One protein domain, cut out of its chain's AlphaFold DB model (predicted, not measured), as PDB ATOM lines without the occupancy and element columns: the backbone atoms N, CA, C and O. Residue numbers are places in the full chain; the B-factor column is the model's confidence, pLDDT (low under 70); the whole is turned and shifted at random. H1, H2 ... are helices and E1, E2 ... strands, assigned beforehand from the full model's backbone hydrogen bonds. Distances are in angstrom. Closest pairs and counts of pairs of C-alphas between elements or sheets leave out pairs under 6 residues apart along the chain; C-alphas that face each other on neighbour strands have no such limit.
ATOM      1  N   GLU A   5       5.657  25.369  23.902       96.44
ATOM      2  CA  GLU A   5       7.022  24.838  23.915       96.44
ATOM      3  C   GLU A   5       7.204  23.790  25.020       96.44
ATOM      4  O   GLU A   5       7.729  22.700  24.784       96.44
ATOM      5  N   THR A   6       6.667  24.057  26.210       97.12
ATOM      6  CA  THR A   6       6.669  23.117  27.332       97.12
ATOM      7  C   THR A   6       5.877  21.849  27.009       97.12
ATOM      8  O   THR A   6       6.309  20.749  27.368       97.12
ATOM      9  N   ALA A   7       4.735  21.965  26.321       97.06
ATOM     10  CA  ALA A   7       3.936  20.806  25.914       97.06
ATOM     11  C   ALA A   7       4.674  19.932  24.893       97.06
ATOM     12  O   ALA A   7       4.646  18.701  25.001       97.06
ATOM     13  N   ILE A   8       5.353  20.560  23.929       97.88
ATOM     14  CA  ILE A   8       6.169  19.878  22.918       97.88
ATOM     15  C   ILE A   8       7.359  19.181  23.575       97.88
ATOM     16  O   ILE A   8       7.574  17.993  23.336       97.88
ATOM     17  N   ARG A   9       8.086  19.863  24.469       97.75
ATOM     18  CA  ARG A   9       9.219  19.262  25.191       97.75
ATOM     19  C   ARG A   9       8.797  18.004  25.950       97.75
ATOM     20  O   ARG A   9       9.409  16.956  25.771       97.75
ATOM     21  N   ARG A  10       7.700  18.074  26.715       96.75
ATOM     22  CA  ARG A  10       7.136  16.908  27.421       96.75
ATOM     23  C   ARG A  10       6.737  15.783  26.468       96.75
ATOM     24  O   ARG A  10       6.915  14.613  26.789       96.75
ATOM     25  N   SER A  11       6.205  16.128  25.293       96.62
ATOM     26  CA  SER A  11       5.872  15.162  24.240       96.62
ATOM     27  C   SER A  11       7.100  14.406  23.740       96.62
ATOM     28  O   SER A  11       7.059  13.181  23.629       96.62
ATOM     29  N   HIS A  12       8.210  15.109  23.501       97.69
ATOM     30  CA  HIS A  12       9.478  14.493  23.113       97.69
ATOM     31  C   HIS A  12      10.075  13.628  24.229       97.69
ATOM     32  O   HIS A  12      10.458  12.491  23.961       97.69
ATOM     33  N   GLU A  13      10.097  14.117  25.473       97.50
ATOM     34  CA  GLU A  13      10.582  13.365  26.645       97.50
ATOM     35  C   GLU A  13       9.791  12.069  26.869       97.50
ATOM     36  O   GLU A  13      10.363  11.032  27.197       97.50
ATOM     37  N   ALA A  14       8.474  12.104  26.647       96.44
ATOM     38  CA  ALA A  14       7.611  10.936  26.775       96.44
ATOM     39  C   ALA A  14       7.722   9.952  25.589       96.44
ATOM     40  O   ALA A  14       7.167   8.849  25.648       96.44
ATOM     41  N   GLY A  15       8.414  10.336  24.515       97.44
ATOM     42  CA  GLY A  15       8.641   9.518  23.329       97.44
ATOM     43  C   GLY A  15       7.435   9.395  22.391       97.44
ATOM     44  O   GLY A  15       6.278   9.665  22.743       97.44
ATOM     45  N   LYS A  16       7.725   8.949  21.162       97.81
ATOM     46  CA  LYS A  16       6.721   8.752  20.112       97.81
ATOM     47  C   LYS A  16       5.735   7.652  20.486       97.81
ATOM     48  O   LYS A  16       6.124   6.578  20.934       97.81
ATOM     49  N   SER A  17       4.458   7.922  20.257       98.00
ATOM     50  CA  SER A  17       3.375   6.955  20.430       98.00
ATOM     51  C   SER A  17       2.279   7.232  19.414       98.00
ATOM     52  O   SER A  17       2.083   8.384  19.023       98.00
ATOM     53  N   ALA A  18       1.593   6.177  18.984       98.50
ATOM     54  CA  ALA A  18       0.433   6.243  18.114       98.50
ATOM     55  C   ALA A  18      -0.660   5.334  18.676       98.50
ATOM     56  O   ALA A  18      -0.402   4.183  19.025       98.50
ATOM     57  N   LEU A  19      -1.876   5.859  18.742       98.75
ATOM     58  CA  LEU A  19      -3.077   5.137  19.138       98.75
ATOM     59  C   LEU A  19      -4.111   5.247  18.028       98.75
ATOM     60  O   LEU A  19      -4.144   6.240  17.300       98.75
ATOM     61  N   TYR A  20      -4.969   4.246  17.931       98.62
ATOM     62  CA  TYR A  20      -6.040   4.187  16.952       98.62
ATOM     63  C   TYR A  20      -7.392   4.080  17.653       98.62
ATOM     64  O   TYR A  20      -7.591   3.187  18.467       98.62
ATOM     65  N   TRP A  21      -8.324   4.971  17.330       98.44
ATOM     66  CA  TRP A  21      -9.730   4.845  17.694       98.44
ATOM     67  C   TRP A  21     -10.518   4.295  16.513       98.44
ATOM     68  O   TRP A  21     -10.443   4.855  15.419       98.44
ATOM     69  N   GLY A  22     -11.311   3.255  16.745       96.88
ATOM     70  CA  GLY A  22     -12.278   2.749  15.778       96.88
ATOM     71  C   GLY A  22     -12.422   1.233  15.838       96.88
ATOM     72  O   GLY A  22     -12.097   0.605  16.843       96.88
ATOM     73  N   CYS A  23     -12.933   0.647  14.758       95.06
ATOM     74  CA  CYS A  23     -13.143  -0.795  14.647       95.06
ATOM     75  C   CYS A  23     -11.814  -1.538  14.449       95.06
ATOM     76  O   CYS A  23     -11.087  -1.268  13.491       95.06
ATOM     77  N   TRP A  24     -11.519  -2.527  15.296       91.75
ATOM     78  CA  TRP A  24     -10.341  -3.402  15.189       91.75
ATOM     79  C   TRP A  24     -10.740  -4.838  14.819       91.75
ATOM     80  O   TRP A  24     -10.536  -5.787  15.567       91.75
ATOM     81  N   GLY A  25     -11.378  -4.999  13.659       84.44
ATOM     82  CA  GLY A  25     -11.768  -6.309  13.115       84.44
ATOM     83  C   GLY A  25     -13.146  -6.820  13.549       84.44
ATOM     84  O   GLY A  25     -13.643  -7.767  12.946       84.44
ATOM     85  N   ALA A  26     -13.799  -6.174  14.519       82.19
ATOM     86  CA  ALA A  26     -15.188  -6.432  14.899       82.19
ATOM     87  C   ALA A  26     -15.929  -5.114  15.187       82.19
ATOM     88  O   ALA A  26     -15.287  -4.158  15.632       82.19
ATOM     89  N   PRO A  27     -17.259  -5.044  14.963       84.94
ATOM     90  CA  PRO A  27     -18.029  -3.828  15.203       84.94
ATOM     91  C   PRO A  27     -17.863  -3.292  16.628       84.94
ATOM     92  O   PRO A  27     -17.992  -4.034  17.601       84.94
ATOM     93  N   GLY A  28     -17.631  -1.985  16.734       86.69
ATOM     94  CA  GLY A  28     -17.369  -1.287  17.990       86.69
ATOM     95  C   GLY A  28     -16.231  -0.283  17.835       86.69
ATOM     96  O   GLY A  28     -15.353  -0.461  16.994       86.69
ATOM     97  N   HIS A  29     -16.259   0.782  18.630       92.38
ATOM     98  CA  HIS A  29     -15.191   1.774  18.664       92.38
ATOM     99  C   HIS A  29     -14.461   1.698  19.993       92.38
ATOM    100  O   HIS A  29     -15.046   1.925  21.055       92.38
ATOM    101  N   TYR A  30     -13.174   1.395  19.914       95.75
ATOM    102  CA  TYR A  30     -12.287   1.374  21.064       95.75
ATOM    103  C   TYR A  30     -10.960   2.020  20.690       95.75
ATOM    104  O   TYR A  30     -10.654   2.219  19.514       95.75
ATOM    105  N   LEU A  31     -10.184   2.367  21.712       98.06
ATOM    106  CA  LEU A  31      -8.827   2.864  21.552       98.06
ATOM    107  C   LEU A  31      -7.861   1.680  21.573       98.06
ATOM    108  O   LEU A  31      -7.932   0.862  22.484       98.06
ATOM    109  N   HIS A  32      -6.953   1.605  20.610       98.19
ATOM    110  CA  HIS A  32      -5.991   0.522  20.440       98.19
ATOM    111  C   HIS A  32      -4.567   1.062  20.325       98.19
ATOM    112  O   HIS A  32      -4.341   2.124  19.740       98.19
ATOM    113  N   ASP A  33      -3.604   0.307  20.847       97.94
ATOM    114  CA  ASP A  33      -2.190   0.481  20.514       97.94
ATOM    115  C   ASP A  33      -1.835  -0.227  19.183       97.94
ATOM    116  O   ASP A  33      -2.677  -0.925  18.607       97.94
ATOM    117  N   PRO A  34      -0.612  -0.058  18.639       97.69
ATOM    118  CA  PRO A  34      -0.220  -0.680  17.369       97.69
ATOM    119  C   PRO A  34      -0.229  -2.214  17.385       97.69
ATOM    120  O   PRO A  34      -0.289  -2.838  16.328       97.69
ATOM    121  N   GLN A  35      -0.198  -2.832  18.570       96.31
ATOM    122  CA  GLN A  35      -0.312  -4.279  18.748       96.31
ATOM    123  C   GLN A  35      -1.781  -4.740  18.792       96.31
ATOM    124  O   GLN A  35      -2.051  -5.937  18.859       96.31
ATOM    125  N   GLY A  36      -2.735  -3.806  18.727       95.38
ATOM    126  CA  GLY A  36      -4.170  -4.062  18.747       95.38
ATOM    127  C   GLY A  36      -4.762  -4.242  20.133       95.38
ATOM    128  O   GLY A  36      -5.960  -4.509  20.260       95.38
ATOM    129  N   ARG A  37      -3.961  -4.063  21.183       96.62
ATOM    130  CA  ARG A  37      -4.453  -4.141  22.550       96.62
ATOM    131  C   ARG A  37      -5.287  -2.901  22.846       96.62
ATOM    132  O   ARG A  37      -4.870  -1.774  22.582       96.62
ATOM    133  N   THR A  38      -6.466  -3.125  23.416       97.25
ATOM    134  CA  THR A  38      -7.343  -2.045  23.861       97.25
ATOM    135  C   THR A  38      -6.678  -1.244  24.980       97.25
ATOM    136  O   THR A  38      -6.196  -1.819  25.956       97.25
ATOM    137  N   VAL A  39      -6.681   0.078  24.840       97.75
ATOM    138  CA  VAL A  39      -6.209   1.047  25.829       97.75
ATOM    139  C   VAL A  39      -7.422   1.616  26.555       97.75
ATOM    140  O   VAL A  39      -8.229   2.343  25.975       97.75
ATOM    141  N   TRP A  40      -7.564   1.283  27.835       96.12
ATOM    142  CA  TRP A  40      -8.705   1.725  28.637       96.12
ATOM    143  C   TRP A  40      -8.556   3.181  29.093       96.12
ATOM    144  O   TRP A  40      -7.459   3.738  29.117       96.12
ATOM    145  N   GLU A  41      -9.653   3.811  29.520       94.38
ATOM    146  CA  GLU A  41      -9.673   5.235  29.901       94.38
ATOM    147  C   GLU A  41      -8.636   5.596  30.977       94.38
ATOM    148  O   GLU A  41      -8.004   6.653  30.910       94.38
ATOM    149  N   ARG A  42      -8.403   4.700  31.945       95.81
ATOM    150  CA  ARG A  42      -7.370   4.884  32.975       95.81
ATOM    151  C   ARG A  42      -5.966   4.938  32.369       95.81
ATOM    152  O   ARG A  42      -5.154   5.753  32.798       95.81
ATOM    153  N   GLU A  43      -5.684   4.095  31.381       96.75
ATOM    154  CA  GLU A  43      -4.393   4.062  30.688       96.75
ATOM    155  C   GLU A  43      -4.221   5.283  29.784       96.75
ATOM    156  O   GLU A  43      -3.182   5.936  29.836       96.75
ATOM    157  N   ALA A  44      -5.264   5.647  29.029       96.38
ATOM    158  CA  ALA A  44      -5.291   6.859  28.213       96.38
ATOM    159  C   ALA A  44      -5.065   8.125  29.065       96.38
ATOM    160  O   ALA A  44      -4.319   9.025  28.679       96.38
ATOM    161  N   SER A  45      -5.651   8.167  30.264       95.06
ATOM    162  CA  SER A  45      -5.451   9.258  31.223       95.06
ATOM    163  C   SER A  45      -4.030   9.275  31.793       95.06
ATOM    164  O   SER A  45      -3.441  10.345  31.932       95.06
ATOM    165  N   ALA A  46      -3.448   8.106  32.083       95.44
ATOM    166  CA  ALA A  46      -2.079   7.990  32.592       95.44
ATOM    167  C   ALA A  46      -1.031   8.517  31.596       95.44
ATOM    168  O   ALA A  46      -0.036   9.111  32.006       95.44
ATOM    169  N   ILE A  47      -1.277   8.363  30.291       95.19
ATOM    170  CA  ILE A  47      -0.432   8.927  29.224       95.19
ATOM    171  C   ILE A  47      -0.836  10.353  28.811       95.19
ATOM    172  O   ILE A  47      -0.297  10.883  27.839       95.19
ATOM    173  N   GLN A  48      -1.763  10.971  29.550       95.94
ATOM    174  CA  GLN A  48      -2.263  12.328  29.327       95.94
ATOM    175  C   GLN A  48      -2.848  12.547  27.923       95.94
ATOM    176  O   GLN A  48      -2.599  13.582  27.298       95.94
ATOM    177  N   LEU A  49      -3.622  11.582  27.412       97.25
ATOM    178  CA  LEU A  49      -4.370  11.761  26.168       97.25
ATOM    179  C   LEU A  49      -5.462  12.842  26.366       97.25
ATOM    180  O   LEU A  49      -6.293  12.698  27.263       97.25
ATOM    181  N   PRO A  50      -5.511  13.909  25.545       96.19
ATOM    182  CA  PRO A  50      -6.445  15.024  25.749       96.19
ATOM    183  C   PRO A  50      -7.915  14.690  25.473       96.19
ATOM    184  O   PRO A  50      -8.813  15.363  25.979       96.19
ATOM    185  N   TRP A  51      -8.176  13.676  24.646       96.62
ATOM    186  CA  TRP A  51      -9.516  13.363  24.158       96.62
ATOM    187  C   TRP A  51     -10.128  12.185  24.912       96.62
ATOM    188  O   TRP A  51      -9.585  11.087  24.953       96.62
ATOM    189  N   LYS A  52     -11.313  12.424  25.473       95.81
ATOM    190  CA  LYS A  52     -12.194  11.382  26.029       95.81
ATOM    191  C   LYS A  52     -12.932  10.616  24.922       95.81
ATOM    192  O   LYS A  52     -13.132  11.201  23.855       95.81
ATOM    193  N   PRO A  53     -13.444   9.399  25.190       95.38
ATOM    194  CA  PRO A  53     -14.248   8.625  24.239       95.38
ATOM    195  C   PRO A  53     -15.340   9.426  23.522       95.38
ATOM    196  O   PRO A  53     -15.445   9.349  22.307       95.38
ATOM    197  N   SER A  54     -16.073  10.293  24.228       94.56
ATOM    198  CA  SER A  54     -17.120  11.137  23.627       94.56
ATOM    199  C   SER A  54     -16.622  12.118  22.556       94.56
ATOM    200  O   SER A  54     -17.381  12.501  21.670       94.56
ATOM    201  N   HIS A  55     -15.355  12.539  22.616       96.06
ATOM    202  CA  HIS A  55     -14.746  13.355  21.565       96.06
ATOM    203  C   HIS A  55     -14.329  12.490  20.375       96.06
ATOM    204  O   HIS A  55     -14.507  12.896  19.226       96.06
ATOM    205  N   MET A  56     -13.761  11.317  20.660       96.88
ATOM    206  CA  MET A  56     -13.217  10.398  19.659       96.88
ATOM    207  C   MET A  56     -14.327   9.709  18.853       96.88
ATOM    208  O   MET A  56     -14.158   9.484  17.658       96.88
ATOM    209  N   ASP A  57     -15.481   9.466  19.473       96.00
ATOM    210  CA  ASP A  57     -16.670   8.842  18.883       96.00
ATOM    211  C   ASP A  57     -17.523   9.850  18.088       96.00
ATOM    212  O   ASP A  57     -18.637  10.242  18.448       96.00
ATOM    213  N   GLY A  58     -16.925  10.388  17.025       94.38
ATOM    214  CA  GLY A  58     -17.549  11.332  16.101       94.38
ATOM    215  C   GLY A  58     -17.703  12.758  16.638       94.38
ATOM    216  O   GLY A  58     -18.063  13.648  15.868       94.38
ATOM    217  N   GLY A  59     -17.407  13.021  17.914       96.25
ATOM    218  CA  GLY A  59     -17.491  14.356  18.516       96.25
ATOM    219  C   GLY A  59     -16.643  15.398  17.780       96.25
ATOM    220  O   GLY A  59     -17.141  16.467  17.433       96.25
ATOM    221  N   LEU A  60     -15.391  15.067  17.447       95.38
ATOM    222  CA  LEU A  60     -14.496  15.948  16.681       95.38
ATOM    223  C   LEU A  60     -15.032  16.263  15.269       95.38
ATOM    224  O   LEU A  60     -14.974  17.411  14.825       95.38
ATOM    225  N   LEU A  61     -15.609  15.273  14.582       95.81
ATOM    226  CA  LEU A  61     -16.197  15.442  13.246       95.81
ATOM    227  C   LEU A  61     -17.465  16.299  13.293       95.81
ATOM    228  O   LEU A  61     -17.620  17.222  12.489       95.81
ATOM    229  N   LYS A  62     -18.344  16.040  14.269       94.94
ATOM    230  CA  LYS A  62     -19.586  16.796  14.488       94.94
ATOM    231  C   LYS A  62     -19.299  18.252  14.852       94.94
ATOM    232  O   LYS A  62     -19.904  19.148  14.271       94.94
ATOM    233  N   ASN A  63     -18.329  18.499  15.734       93.25
ATOM    234  CA  ASN A  63     -17.907  19.853  16.104       93.25
ATOM    235  C   ASN A  63     -17.336  20.621  14.904       93.25
ATOM    236  O   ASN A  63     -17.615  21.804  14.738       93.25
ATOM    237  N   GLY A  64     -16.609  19.931  14.019       91.81
ATOM    238  CA  GLY A  64     -16.142  20.479  12.744       91.81
ATOM    239  C   GLY A  64     -17.218  20.587  11.654       91.81
ATOM    240  O   GLY A  64     -16.878  20.922  10.520       91.81
ATOM    241  N   LYS A  65     -18.490  20.270  11.959       94.19
ATOM    242  CA  LYS A  65     -19.622  20.226  11.014       94.19
ATOM    243  C   LYS A  65     -19.319  19.400   9.756       94.19
ATOM    244  O   LYS A  65     -19.698  19.772   8.646       94.19
ATOM    245  N   ARG A  66     -18.593  18.290   9.913       93.94
ATOM    246  CA  ARG A  66     -18.224  17.403   8.804       93.94
ATOM    247  C   ARG A  66     -19.387  16.459   8.509       93.94
ATOM    248  O   ARG A  66     -19.816  15.729   9.400       93.94
ATOM    249  N   ALA A  67     -19.887  16.477   7.274       93.81
ATOM    250  CA  ALA A  67     -20.925  15.550   6.826       93.81
ATOM    251  C   ALA A  67     -20.450  14.097   6.982       93.81
ATOM    252  O   ALA A  67     -19.273  13.837   6.744       93.81
ATOM    253  N   ASP A  68     -21.344  13.192   7.391       95.19
ATOM    254  CA  ASP A  68     -21.082  11.755   7.596       95.19
ATOM    255  C   ASP A  68     -20.880  11.018   6.262       95.19
ATOM    256  O   ASP A  68     -21.737  10.266   5.783       95.19
ATOM    257  N   ASP A  69     -19.732  11.297   5.649       94.50
ATOM    258  CA  ASP A  69     -19.291  10.766   4.367       94.50
ATOM    259  C   ASP A  69     -17.875  10.172   4.499       94.50
ATOM    260  O   ASP A  69     -16.925  10.907   4.793       94.50
ATOM    261  N   PRO A  70     -17.705   8.844   4.340       94.06
ATOM    262  CA  PRO A  70     -16.411   8.183   4.458       94.06
ATOM    263  C   PRO A  70     -15.607   8.324   3.160       94.06
ATOM    264  O   PRO A  70     -15.422   7.348   2.441       94.06
ATOM    265  N   ASP A  71     -15.138   9.533   2.862       96.31
ATOM    266  CA  ASP A  71     -14.480   9.912   1.599       96.31
ATOM    267  C   ASP A  71     -12.938   9.924   1.650       96.31
ATOM    268  O   ASP A  71     -12.276  10.291   0.679       96.31
ATOM    269  N   GLY A  72     -12.357   9.528   2.784       97.00
ATOM    270  CA  GLY A  72     -10.909   9.505   3.005       97.00
ATOM    271  C   GLY A  72     -10.301  10.844   3.435       97.00
ATOM    272  O   GLY A  72      -9.103  10.901   3.707       97.00
ATOM    273  N   ARG A  73     -11.076  11.929   3.561       97.75
ATOM    274  CA  ARG A  73     -10.565  13.203   4.084       97.75
ATOM    275  C   ARG A  73     -10.281  13.093   5.579       97.75
ATOM    276  O   ARG A  73     -11.186  12.910   6.393       97.75
ATOM    277  N   VAL A  74      -9.012  13.261   5.937       98.31
ATOM    278  CA  VAL A  74      -8.545  13.239   7.323       98.31
ATOM    279  C   VAL A  74      -8.438  14.658   7.852       98.31
ATOM    280  O   VAL A  74      -7.572  15.435   7.450       98.31
ATOM    281  N   TRP A  75      -9.322  14.985   8.782       97.56
ATOM    282  CA  TRP A  75      -9.291  16.231   9.537       97.56
ATOM    283  C   TRP A  75      -8.391  16.074  10.748       97.56
ATOM    284  O   TRP A  75      -8.145  14.954  11.196       97.56
ATOM    285  N   TRP A  76      -7.898  17.179  11.296       97.44
ATOM    286  CA  TRP A  76      -7.006  17.087  12.435       97.44
ATOM    287  C   TRP A  76      -7.032  18.314  13.338       97.44
ATOM    288  O   TRP A  76      -7.451  19.399  12.946       97.44
ATOM    289  N   THR A  77      -6.588  18.105  14.573       96.44
ATOM    290  CA  THR A  77      -6.361  19.137  15.589       96.44
ATOM    291  C   THR A  77      -5.191  18.712  16.483       96.44
ATOM    292  O   THR A  77      -4.699  17.585  16.373       96.44
ATOM    293  N   CYS A  78      -4.720  19.588  17.365       96.06
ATOM    294  CA  CYS A  78      -3.635  19.283  18.294       96.06
ATOM    295  C   CYS A  78      -3.823  19.975  19.646       96.06
ATOM    296  O   CYS A  78      -4.516  20.986  19.752       96.06
ATOM    297  N   GLY A  79      -3.180  19.449  20.685       94.75
ATOM    298  CA  GLY A  79      -3.193  20.046  22.018       94.75
ATOM    299  C   GLY A  79      -2.747  19.078  23.108       94.75
ATOM    300  O   GLY A  79      -2.230  18.000  22.826       94.75
ATOM    301  N   GLY A  80      -2.970  19.461  24.366       94.19
ATOM    302  CA  GLY A  80      -2.634  18.646  25.536       94.19
ATOM    303  C   GLY A  80      -1.438  19.150  26.341       94.19
ATOM    304  O   GLY A  80      -0.635  19.949  25.872       94.19
ATOM    305  N   LEU A  81      -1.327  18.662  27.582       94.19
ATOM    306  CA  LEU A  81      -0.189  18.946  28.475       94.19
ATOM    307  C   LEU A  81       1.073  18.162  28.097       94.19
ATOM    308  O   LEU A  81       2.188  18.566  28.411       94.19
ATOM    309  N   THR A  82       0.882  17.039  27.426       94.88
ATOM    310  CA  THR A  82       1.880  16.397  26.581       94.88
ATOM    311  C   THR A  82       1.358  16.635  25.172       94.88
ATOM    312  O   THR A  82       0.212  16.295  24.927       94.88
ATOM    313  N   PHE A  83       2.088  17.312  24.288       97.62
ATOM    314  CA  PHE A  83       1.540  17.714  22.986       97.62
ATOM    315  C   PHE A  83       1.149  16.496  22.126       97.62
ATOM    316  O   PHE A  83       1.985  15.620  21.890       97.62
ATOM    317  N   TRP A  84      -0.099  16.448  21.656       98.31
ATOM    318  CA  TRP A  84      -0.633  15.406  20.776       98.31
ATOM    319  C   TRP A  84      -1.251  15.998  19.507       98.31
ATOM    320  O   TRP A  84      -1.875  17.057  19.548       98.31
ATOM    321  N   TYR A  85      -1.181  15.236  18.421       98.38
ATOM    322  CA  TYR A  85      -2.020  15.361  17.235       98.38
ATOM    323  C   TYR A  85      -3.180  14.365  17.300       98.38
ATOM    324  O   TYR A  85      -2.989  13.210  17.681       98.38
ATOM    325  N   ALA A  86      -4.367  14.795  16.881       98.31
ATOM    326  CA  ALA A  86      -5.508  13.932  16.604       98.31
ATOM    327  C   ALA A  86      -5.884  14.064  15.129       98.31
ATOM    328  O   ALA A  86      -6.190  15.162  14.673       98.31
ATOM    329  N   PHE A  87      -5.904  12.945  14.416       98.56
ATOM    330  CA  PHE A  87      -6.327  12.804  13.026       98.56
ATOM    331  C   PHE A  87      -7.623  12.008  13.011       98.56
ATOM    332  O   PHE A  87      -7.676  10.968  13.651       98.56
ATOM    333  N   TYR A  88      -8.668  12.457  12.331       98.12
ATOM    334  CA  TYR A  88      -9.986  11.834  12.414       98.12
ATOM    335  C   TYR A  88     -10.772  11.963  11.108       98.12
ATOM    336  O   TYR A  88     -10.705  12.976  10.409       98.12
ATOM    337  N   TRP A  89     -11.523  10.914  10.779       98.06
ATOM    338  CA  TRP A  89     -12.316  10.808   9.555       98.06
ATOM    339  C   TRP A  89     -13.530   9.901   9.774       98.06
ATOM    340  O   TRP A  89     -13.551   9.084  10.701       98.06
ATOM    341  N   TRP A  90     -14.550  10.045   8.929       97.44
ATOM    342  CA  TRP A  90     -15.630   9.062   8.862       97.44
ATOM    343  C   TRP A  90     -15.095   7.783   8.225       97.44
ATOM    344  O   TRP A  90     -14.507   7.822   7.146       97.44
ATOM    345  N   ASP A  91     -15.282   6.650   8.894       96.00
ATOM    346  CA  ASP A  91     -14.701   5.370   8.501       96.00
ATOM    347  C   ASP A  91     -15.794   4.308   8.485       96.00
ATOM    348  O   ASP A  91     -16.335   3.953   9.529       96.00
ATOM    349  N   ARG A  92     -16.080   3.768   7.297       94.69
ATOM    350  CA  ARG A  92     -16.990   2.627   7.116       94.69
ATOM    351  C   ARG A  92     -16.296   1.347   6.642       94.69
ATOM    352  O   ARG A  92     -16.945   0.440   6.124       94.69
ATOM    353  N   SER A  93     -14.972   1.272   6.784       93.69
ATOM    354  CA  SER A  93     -14.159   0.112   6.398       93.69
ATOM    355  C   SER A  93     -14.299  -1.067   7.362       93.69
ATOM    356  O   SER A  93     -14.284  -2.214   6.925       93.69
ATOM    357  N   GLY A  94     -14.453  -0.796   8.662       89.50
ATOM    358  CA  GLY A  94     -14.642  -1.819   9.697       89.50
ATOM    359  C   GLY A  94     -16.092  -1.982  10.164       89.50
ATOM    360  O   GLY A  94     -16.496  -3.078  10.541       89.50
ATOM    361  N   ASP A  95     -16.883  -0.910  10.126       89.94
ATOM    362  CA  ASP A  95     -18.300  -0.902  10.493       89.94
ATOM    363  C   ASP A  95     -19.089  -0.085   9.464       89.94
ATOM    364  O   ASP A  95     -18.818   1.086   9.232       89.94
ATOM    365  N   LYS A  96     -20.066  -0.717   8.810       90.06
ATOM    366  CA  LYS A  96     -20.804  -0.113   7.690       90.06
ATOM    367  C   LYS A  96     -21.908   0.852   8.134       90.06
ATOM    368  O   LYS A  96     -22.558   1.446   7.272       90.06
ATOM    369  N   ARG A  97     -22.168   0.975   9.438       89.75
ATOM    370  CA  ARG A  97     -23.229   1.836   9.977       89.75
ATOM    371  C   ARG A  97     -22.912   3.321   9.771       89.75
ATOM    372  O   ARG A  97     -21.760   3.732   9.633       89.75
ATOM    373  N   GLY A  98     -23.970   4.133   9.758       89.38
ATOM    374  CA  GLY A  98     -23.839   5.585   9.867       89.38
ATOM    375  C   GLY A  98     -23.174   5.976  11.189       89.38
ATOM    376  O   GLY A  98     -23.236   5.226  12.162       89.38
ATOM    377  N   ALA A  99     -22.532   7.139  11.204       88.94
ATOM    378  CA  ALA A  99     -21.737   7.673  12.304       88.94
ATOM    379  C   ALA A  99     -20.533   6.811  12.738       88.94
ATOM    380  O   ALA A  99     -19.945   7.078  13.784       88.94
ATOM    381  N   SER A 100     -20.136   5.814  11.939       94.88
ATOM    382  CA  SER A 100     -18.887   5.083  12.150       94.88
ATOM    383  C   SER A 100     -17.687   5.951  11.767       94.88
ATOM    384  O   SER A 100     -17.643   6.525  10.675       94.88
ATOM    385  N   ASN A 101     -16.706   6.068  12.659       97.38
ATOM    386  CA  ASN A 101     -15.553   6.935  12.467       97.38
ATOM    387  C   ASN A 101     -14.267   6.280  12.954       97.38
ATOM    388  O   ASN A 101     -14.258   5.261  13.641       97.38
ATOM    389  N   SER A 102     -13.149   6.879  12.581       97.94
ATOM    390  CA  SER A 102     -11.850   6.479  13.091       97.94
ATOM    391  C   SER A 102     -10.974   7.676  13.377       97.94
ATOM    392  O   SER A 102     -11.251   8.795  12.931       97.94
ATOM    393  N   GLY A 103      -9.923   7.436  14.152       98.38
ATOM    394  CA  GLY A 103      -8.904   8.437  14.376       98.38
ATOM    395  C   GLY A 103      -7.559   7.867  14.785       98.38
ATOM    396  O   GLY A 103      -7.477   6.797  15.380       98.38
ATOM    397  N   PHE A 104      -6.503   8.609  14.477       98.75
ATOM    398  CA  PHE A 104      -5.170   8.387  15.012       98.75
ATOM    399  C   PHE A 104      -4.822   9.473  16.022       98.75
ATOM    400  O   PHE A 104      -5.046  10.654  15.768       98.75
ATOM    401  N   TYR A 105      -4.210   9.082  17.134       98.69
ATOM    402  CA  TYR A 105      -3.751   9.992  18.179       98.69
ATOM    403  C   TYR A 105      -2.263   9.783  18.378       98.69
ATOM    404  O   TYR A 105      -1.829   8.685  18.723       98.69
ATOM    405  N   VAL A 106      -1.479  10.819  18.108       98.50
ATOM    406  CA  VAL A 106      -0.028  10.709  17.970       98.50
ATOM    407  C   VAL A 106       0.676  11.752  18.823       98.50
ATOM    408  O   VAL A 106       0.260  12.905  18.851       98.50
ATOM    409  N   ARG A 107       1.767  11.368  19.485       98.25
ATOM    410  CA  ARG A 107       2.668  12.293  20.193       98.25
ATOM    411  C   ARG A 107       4.130  12.057  19.825       98.25
ATOM    412  O   ARG A 107       4.449  11.085  19.140       98.25
ATOM    413  N   GLY A 108       5.011  12.914  20.335       98.12
ATOM    414  CA  GLY A 108       6.451  12.899  20.081       98.12
ATOM    415  C   GLY A 108       6.850  13.691  18.834       98.12
ATOM    416  O   GLY A 108       7.815  13.314  18.171       98.12
ATOM    417  N   PHE A 109       6.081  14.736  18.518       98.00
ATOM    418  CA  PHE A 109       6.270  15.641  17.382       98.00
ATOM    419  C   PHE A 109       6.122  17.096  17.844       98.00
ATOM    420  O   PHE A 109       5.432  17.365  18.835       98.00
ATOM    421  N   GLY A 110       6.762  18.015  17.125       96.56
ATOM    422  CA  GLY A 110       6.687  19.457  17.355       96.56
ATOM    423  C   GLY A 110       5.487  20.129  16.686       96.56
ATOM    424  O   GLY A 110       4.580  19.470  16.182       96.56
ATOM    425  N   TRP A 111       5.496  21.464  16.666       93.62
ATOM    426  CA  TRP A 111       4.566  22.282  15.888       93.62
ATOM    427  C   TRP A 111       5.342  23.231  14.960       93.62
ATOM    428  O   TRP A 111       6.184  23.976  15.467       93.62
ATOM    429  N   PRO A 112       5.029  23.291  13.650       93.69
ATOM    430  CA  PRO A 112       4.078  22.448  12.918       93.69
ATOM    431  C   PRO A 112       4.731  21.161  12.366       93.69
ATOM    432  O   PRO A 112       5.660  21.237  11.573       93.69
ATOM    433  N   GLU A 113       4.209  19.979  12.722       96.81
ATOM    434  CA  GLU A 113       4.673  18.674  12.199       96.81
ATOM    435  C   GLU A 113       3.521  17.683  11.904       96.81
ATOM    436  O   GLU A 113       3.652  16.463  12.042       96.81
ATOM    437  N   ALA A 114       2.349  18.196  11.513       97.44
ATOM    438  CA  ALA A 114       1.153  17.373  11.309       97.44
ATOM    439  C   ALA A 114       1.342  16.293  10.229       97.44
ATOM    440  O   ALA A 114       0.901  15.160  10.414       97.44
ATOM    441  N   GLU A 115       2.030  16.605   9.126       98.06
ATOM    442  CA  GLU A 115       2.297  15.639   8.052       98.06
ATOM    443  C   GLU A 115       3.203  14.494   8.520       98.06
ATOM    444  O   GLU A 115       2.925  13.325   8.248       98.06
ATOM    445  N   GLN A 116       4.264  14.807   9.269       98.44
ATOM    446  CA  GLN A 116       5.194  13.810   9.800       98.44
ATOM    447  C   GLN A 116       4.508  12.926  10.849       98.44
ATOM    448  O   GLN A 116       4.687  11.703  10.837       98.44
ATOM    449  N   ALA A 117       3.692  13.525  11.720       98.50
ATOM    450  CA  ALA A 117       2.895  12.804  12.706       98.50
ATOM    451  C   ALA A 117       1.845  11.897  12.041       98.50
ATOM    452  O   ALA A 117       1.696  10.738  12.435       98.50
ATOM    453  N   PHE A 118       1.171  12.372  10.989       98.75
ATOM    454  CA  PHE A 118       0.211  11.572  10.226       98.75
ATOM    455  C   PHE A 118       0.891  10.405   9.501       98.75
ATOM    456  O   PHE A 118       0.440   9.264   9.599       98.75
ATOM    457  N   ALA A 119       2.026  10.651   8.842       98.69
ATOM    458  CA  ALA A 119       2.807   9.605   8.187       98.69
ATOM    459  C   ALA A 119       3.280   8.531   9.183       98.69
ATOM    460  O   ALA A 119       3.268   7.338   8.869       98.69
ATOM    461  N   PHE A 120       3.668   8.932  10.397       98.75
ATOM    462  CA  PHE A 120       3.990   8.000  11.476       98.75
ATOM    463  C   PHE A 120       2.774   7.180  11.923       98.75
ATOM    464  O   PHE A 120       2.901   5.970  12.125       98.75
ATOM    465  N   ALA A 121       1.593   7.796  12.012       98.62
ATOM    466  CA  ALA A 121       0.350   7.092  12.313       98.62
ATOM    467  C   ALA A 121       0.038   6.017  11.262       98.62
ATOM    468  O   ALA A 121      -0.157   4.851  11.602       98.62
ATOM    469  N   CYS A 122       0.092   6.384   9.980       98.69
ATOM    470  CA  CYS A 122      -0.146   5.468   8.866       98.69
ATOM    471  C   CYS A 122       0.827   4.279   8.873       98.69
ATOM    472  O   CYS A 122       0.417   3.146   8.636       98.69
ATOM    473  N   LYS A 123       2.106   4.517   9.200       98.62
ATOM    474  CA  LYS A 123       3.113   3.451   9.358       98.62
ATOM    475  C   LYS A 123       2.872   2.566  10.580       98.62
ATOM    476  O   LYS A 123       3.251   1.401  10.552       98.62
ATOM    477  N   SER A 124       2.274   3.110  11.637       98.62
ATOM    478  CA  SER A 124       1.963   2.370  12.867       98.62
ATOM    479  C   SER A 124       0.728   1.479  12.713       98.62
ATOM    480  O   SER A 124       0.602   0.484  13.420       98.62
ATOM    481  N   PHE A 125      -0.166   1.812  11.777       98.38
ATOM    482  CA  PHE A 125      -1.421   1.099  11.537       98.38
ATOM    483  C   PHE A 125      -1.632   0.751  10.049       98.38
ATOM    484  O   PHE A 125      -2.666   1.113   9.473       98.38
ATOM    485  N   PRO A 126      -0.693   0.039   9.396       97.94
ATOM    486  CA  PRO A 126      -0.767  -0.241   7.961       97.94
ATOM    487  C   PRO A 126      -2.037  -1.008   7.569       97.94
ATOM    488  O   PRO A 126      -2.616  -0.747   6.520       97.94
ATOM    489  N   GLN A 127      -2.526  -1.900   8.432       96.56
ATOM    490  CA  GLN A 127      -3.771  -2.647   8.245       96.56
ATOM    491  C   GLN A 127      -5.016  -1.752   8.248       96.56
ATOM    492  O   GLN A 127      -5.974  -2.029   7.528       96.56
ATOM    493  N   ILE A 128      -5.009  -0.673   9.038       97.50
ATOM    494  CA  ILE A 128      -6.115   0.290   9.087       97.50
ATOM    495  C   ILE A 128      -6.110   1.145   7.828       97.50
ATOM    496  O   ILE A 128      -7.176   1.406   7.281       97.50
ATOM    497  N   VAL A 129      -4.927   1.544   7.350       98.00
ATOM    498  CA  VAL A 129      -4.771   2.291   6.095       98.00
ATOM    499  C   VAL A 129      -5.193   1.431   4.902       98.00
ATOM    500  O   VAL A 129      -5.985   1.875   4.077       98.00
ATOM    501  N   ALA A 130      -4.721   0.184   4.834       97.06
ATOM    502  CA  ALA A 130      -4.955  -0.715   3.703       97.06
ATOM    503  C   ALA A 130      -6.431  -1.082   3.496       97.06
ATOM    504  O   ALA A 130      -6.836  -1.377   2.375       97.06
ATOM    505  N   ARG A 131      -7.244  -1.074   4.559       95.69
ATOM    506  CA  ARG A 131      -8.673  -1.412   4.459       95.69
ATOM    507  C   ARG A 131      -9.570  -0.234   4.071       95.69
ATOM    508  O   ARG A 131     -10.767  -0.438   3.869       95.69
ATOM    509  N   GLN A 132      -9.048   0.993   4.025       96.50
ATOM    510  CA  GLN A 132      -9.867   2.154   3.685       96.50
ATOM    511  C   GLN A 132     -10.337   2.054   2.234       96.50
ATOM    512  O   GLN A 132      -9.556   1.766   1.330       96.50
ATOM    513  N   LYS A 133     -11.626   2.324   1.999       94.94
ATOM    514  CA  LYS A 133     -12.191   2.344   0.641       94.94
ATOM    515  C   LYS A 133     -11.617   3.490  -0.199       94.94
ATOM    516  O   LYS A 133     -11.465   3.346  -1.409       94.94
ATOM    517  N   PHE A 134     -11.327   4.615   0.448       96.56
ATOM    518  CA  PHE A 134     -10.727   5.794  -0.161       96.56
ATOM    519  C   PHE A 134      -9.377   6.077   0.506       96.56
ATOM    520  O   PHE A 134      -9.266   5.905   1.722       96.56
ATOM    521  N   PRO A 135      -8.355   6.515  -0.250       97.31
ATOM    522  CA  PRO A 135      -7.066   6.872   0.324       97.31
ATOM    523  C   PRO A 135      -7.197   7.970   1.382       97.31
ATOM    524  O   PRO A 135      -7.837   8.998   1.150       97.31
ATOM    525  N   LEU A 136      -6.549   7.770   2.530       98.44
ATOM    526  CA  LEU A 136      -6.533   8.776   3.585       98.44
ATOM    527  C   LEU A 136      -5.703   9.985   3.152       98.44
ATOM    528  O   LEU A 136      -4.495   9.878   2.945       98.44
ATOM    529  N   THR A 137      -6.359  11.135   3.042       97.81
ATOM    530  CA  THR A 137      -5.759  12.386   2.579       97.81
ATOM    531  C   THR A 137      -5.861  13.428   3.682       97.81
ATOM    532  O   THR A 137      -6.961  13.883   4.016       97.81
ATOM    533  N   LEU A 138      -4.716  13.810   4.249       97.94
ATOM    534  CA  LEU A 138      -4.649  14.839   5.282       97.94
ATOM    535  C   LEU A 138      -5.143  16.175   4.721       97.94
ATOM    536  O   LEU A 138      -4.702  16.616   3.665       97.94
ATOM    537  N   GLN A 139      -6.093  16.793   5.415       96.00
ATOM    538  CA  GLN A 139      -6.618  18.101   5.047       96.00
ATOM    539  C   GLN A 139      -5.746  19.210   5.637       96.00
ATOM    540  O   GLN A 139      -5.174  19.064   6.720       96.00
TER     541      GLN A 139
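Overview. This is residues 5 to 139 of the 143 residues of an uncharacterized protein of Sphingobium scionense (UniProt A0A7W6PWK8). A twisted sheet of five strands runs through the core, with the helix H5 packed across one face and the sheet standing between H5 and the short helices H3 and H4. H1 sits at one end of the sheet, while H2 lies out beyond it and H6 follows H5. The printed part has 135 residues with six named helices and five named strands, in the order H1 E1 E2 H2 H3 H4 E3 E4 E5 H5 H6. The sheet is antiparallel, in the order E2 E1 E5 E4 E3, and the class is mixed, helices and strands. The whole is compact, with a radius of gyration of the C-alphas of 13.7 A and spans of 40 by 29 by 27 A.

Arrangement. E5, residues 101 to 107, is an inner strand between E1, residues 17 to 22, and E4, residues 84 to 90. N 19 and O 105 are 2.8 A apart, and N 87 and O 104 are 2.8 A apart, within hydrogen-bond range. The edge strand E3, residues 73 to 79, pairs with E4 through N 77 and O 86 at 3.0 A. E3, E4 and E5 form a meander, each strand the antiparallel neighbour of the one before. The other edge strand, E2, residues 30 to 32, forms a hairpin with E1, with N 32 and O 20 at 2.7 A. H5, residues 114 to 124, is on the sheet at a height of 8.4 A, two layers with the helix on one face. It runs across the strands, at 73 degrees to E5 on the local plane; its closest C-alpha pair with E5 is Phe 104 and Ala 121, 6.3 A. H6, residues 126 to 130, is close to H5 but not clearly touching, with the C-alphas of Cys 122 and Val 129 closest at 6.3 A. H1, residues 5 to 13, H3, residues 53 to 56, and H4, residues 59 to 63, only graze the sheet. H2, residues 41 to 46, is only just not on it, with 4 pairs of C-alphas within 10 A. Every O i to N i+4 pair is within hydrogen-bond range in H1, H2, H4, H5 and H6; H3 is too short for such a pair.

Along the chain. H1 begins at C-alpha 5, (7.022, 24.838, 23.915), and is 12.3 A long. E1 measures 16.9 A, E3 20.6 A, E4 20.2 A and E5 20.5 A. E5 begins at C-alpha 101, (-15.553, 6.935, 12.467). H5 measures 15.1 A, and H6 ends at C-alpha 130, (-4.955, -0.715, 3.703).

Size, cuts and confidence. The two C-alphas farthest apart are those of Thr 6 and Lys 96, 41.0 A. The printed part has no cut, and no link is long. Residues 137 to 138 pair in parallel with residues 73 to 74 of E3. The mean pLDDT of the printed part is 96.0, and no printed residue is under 70.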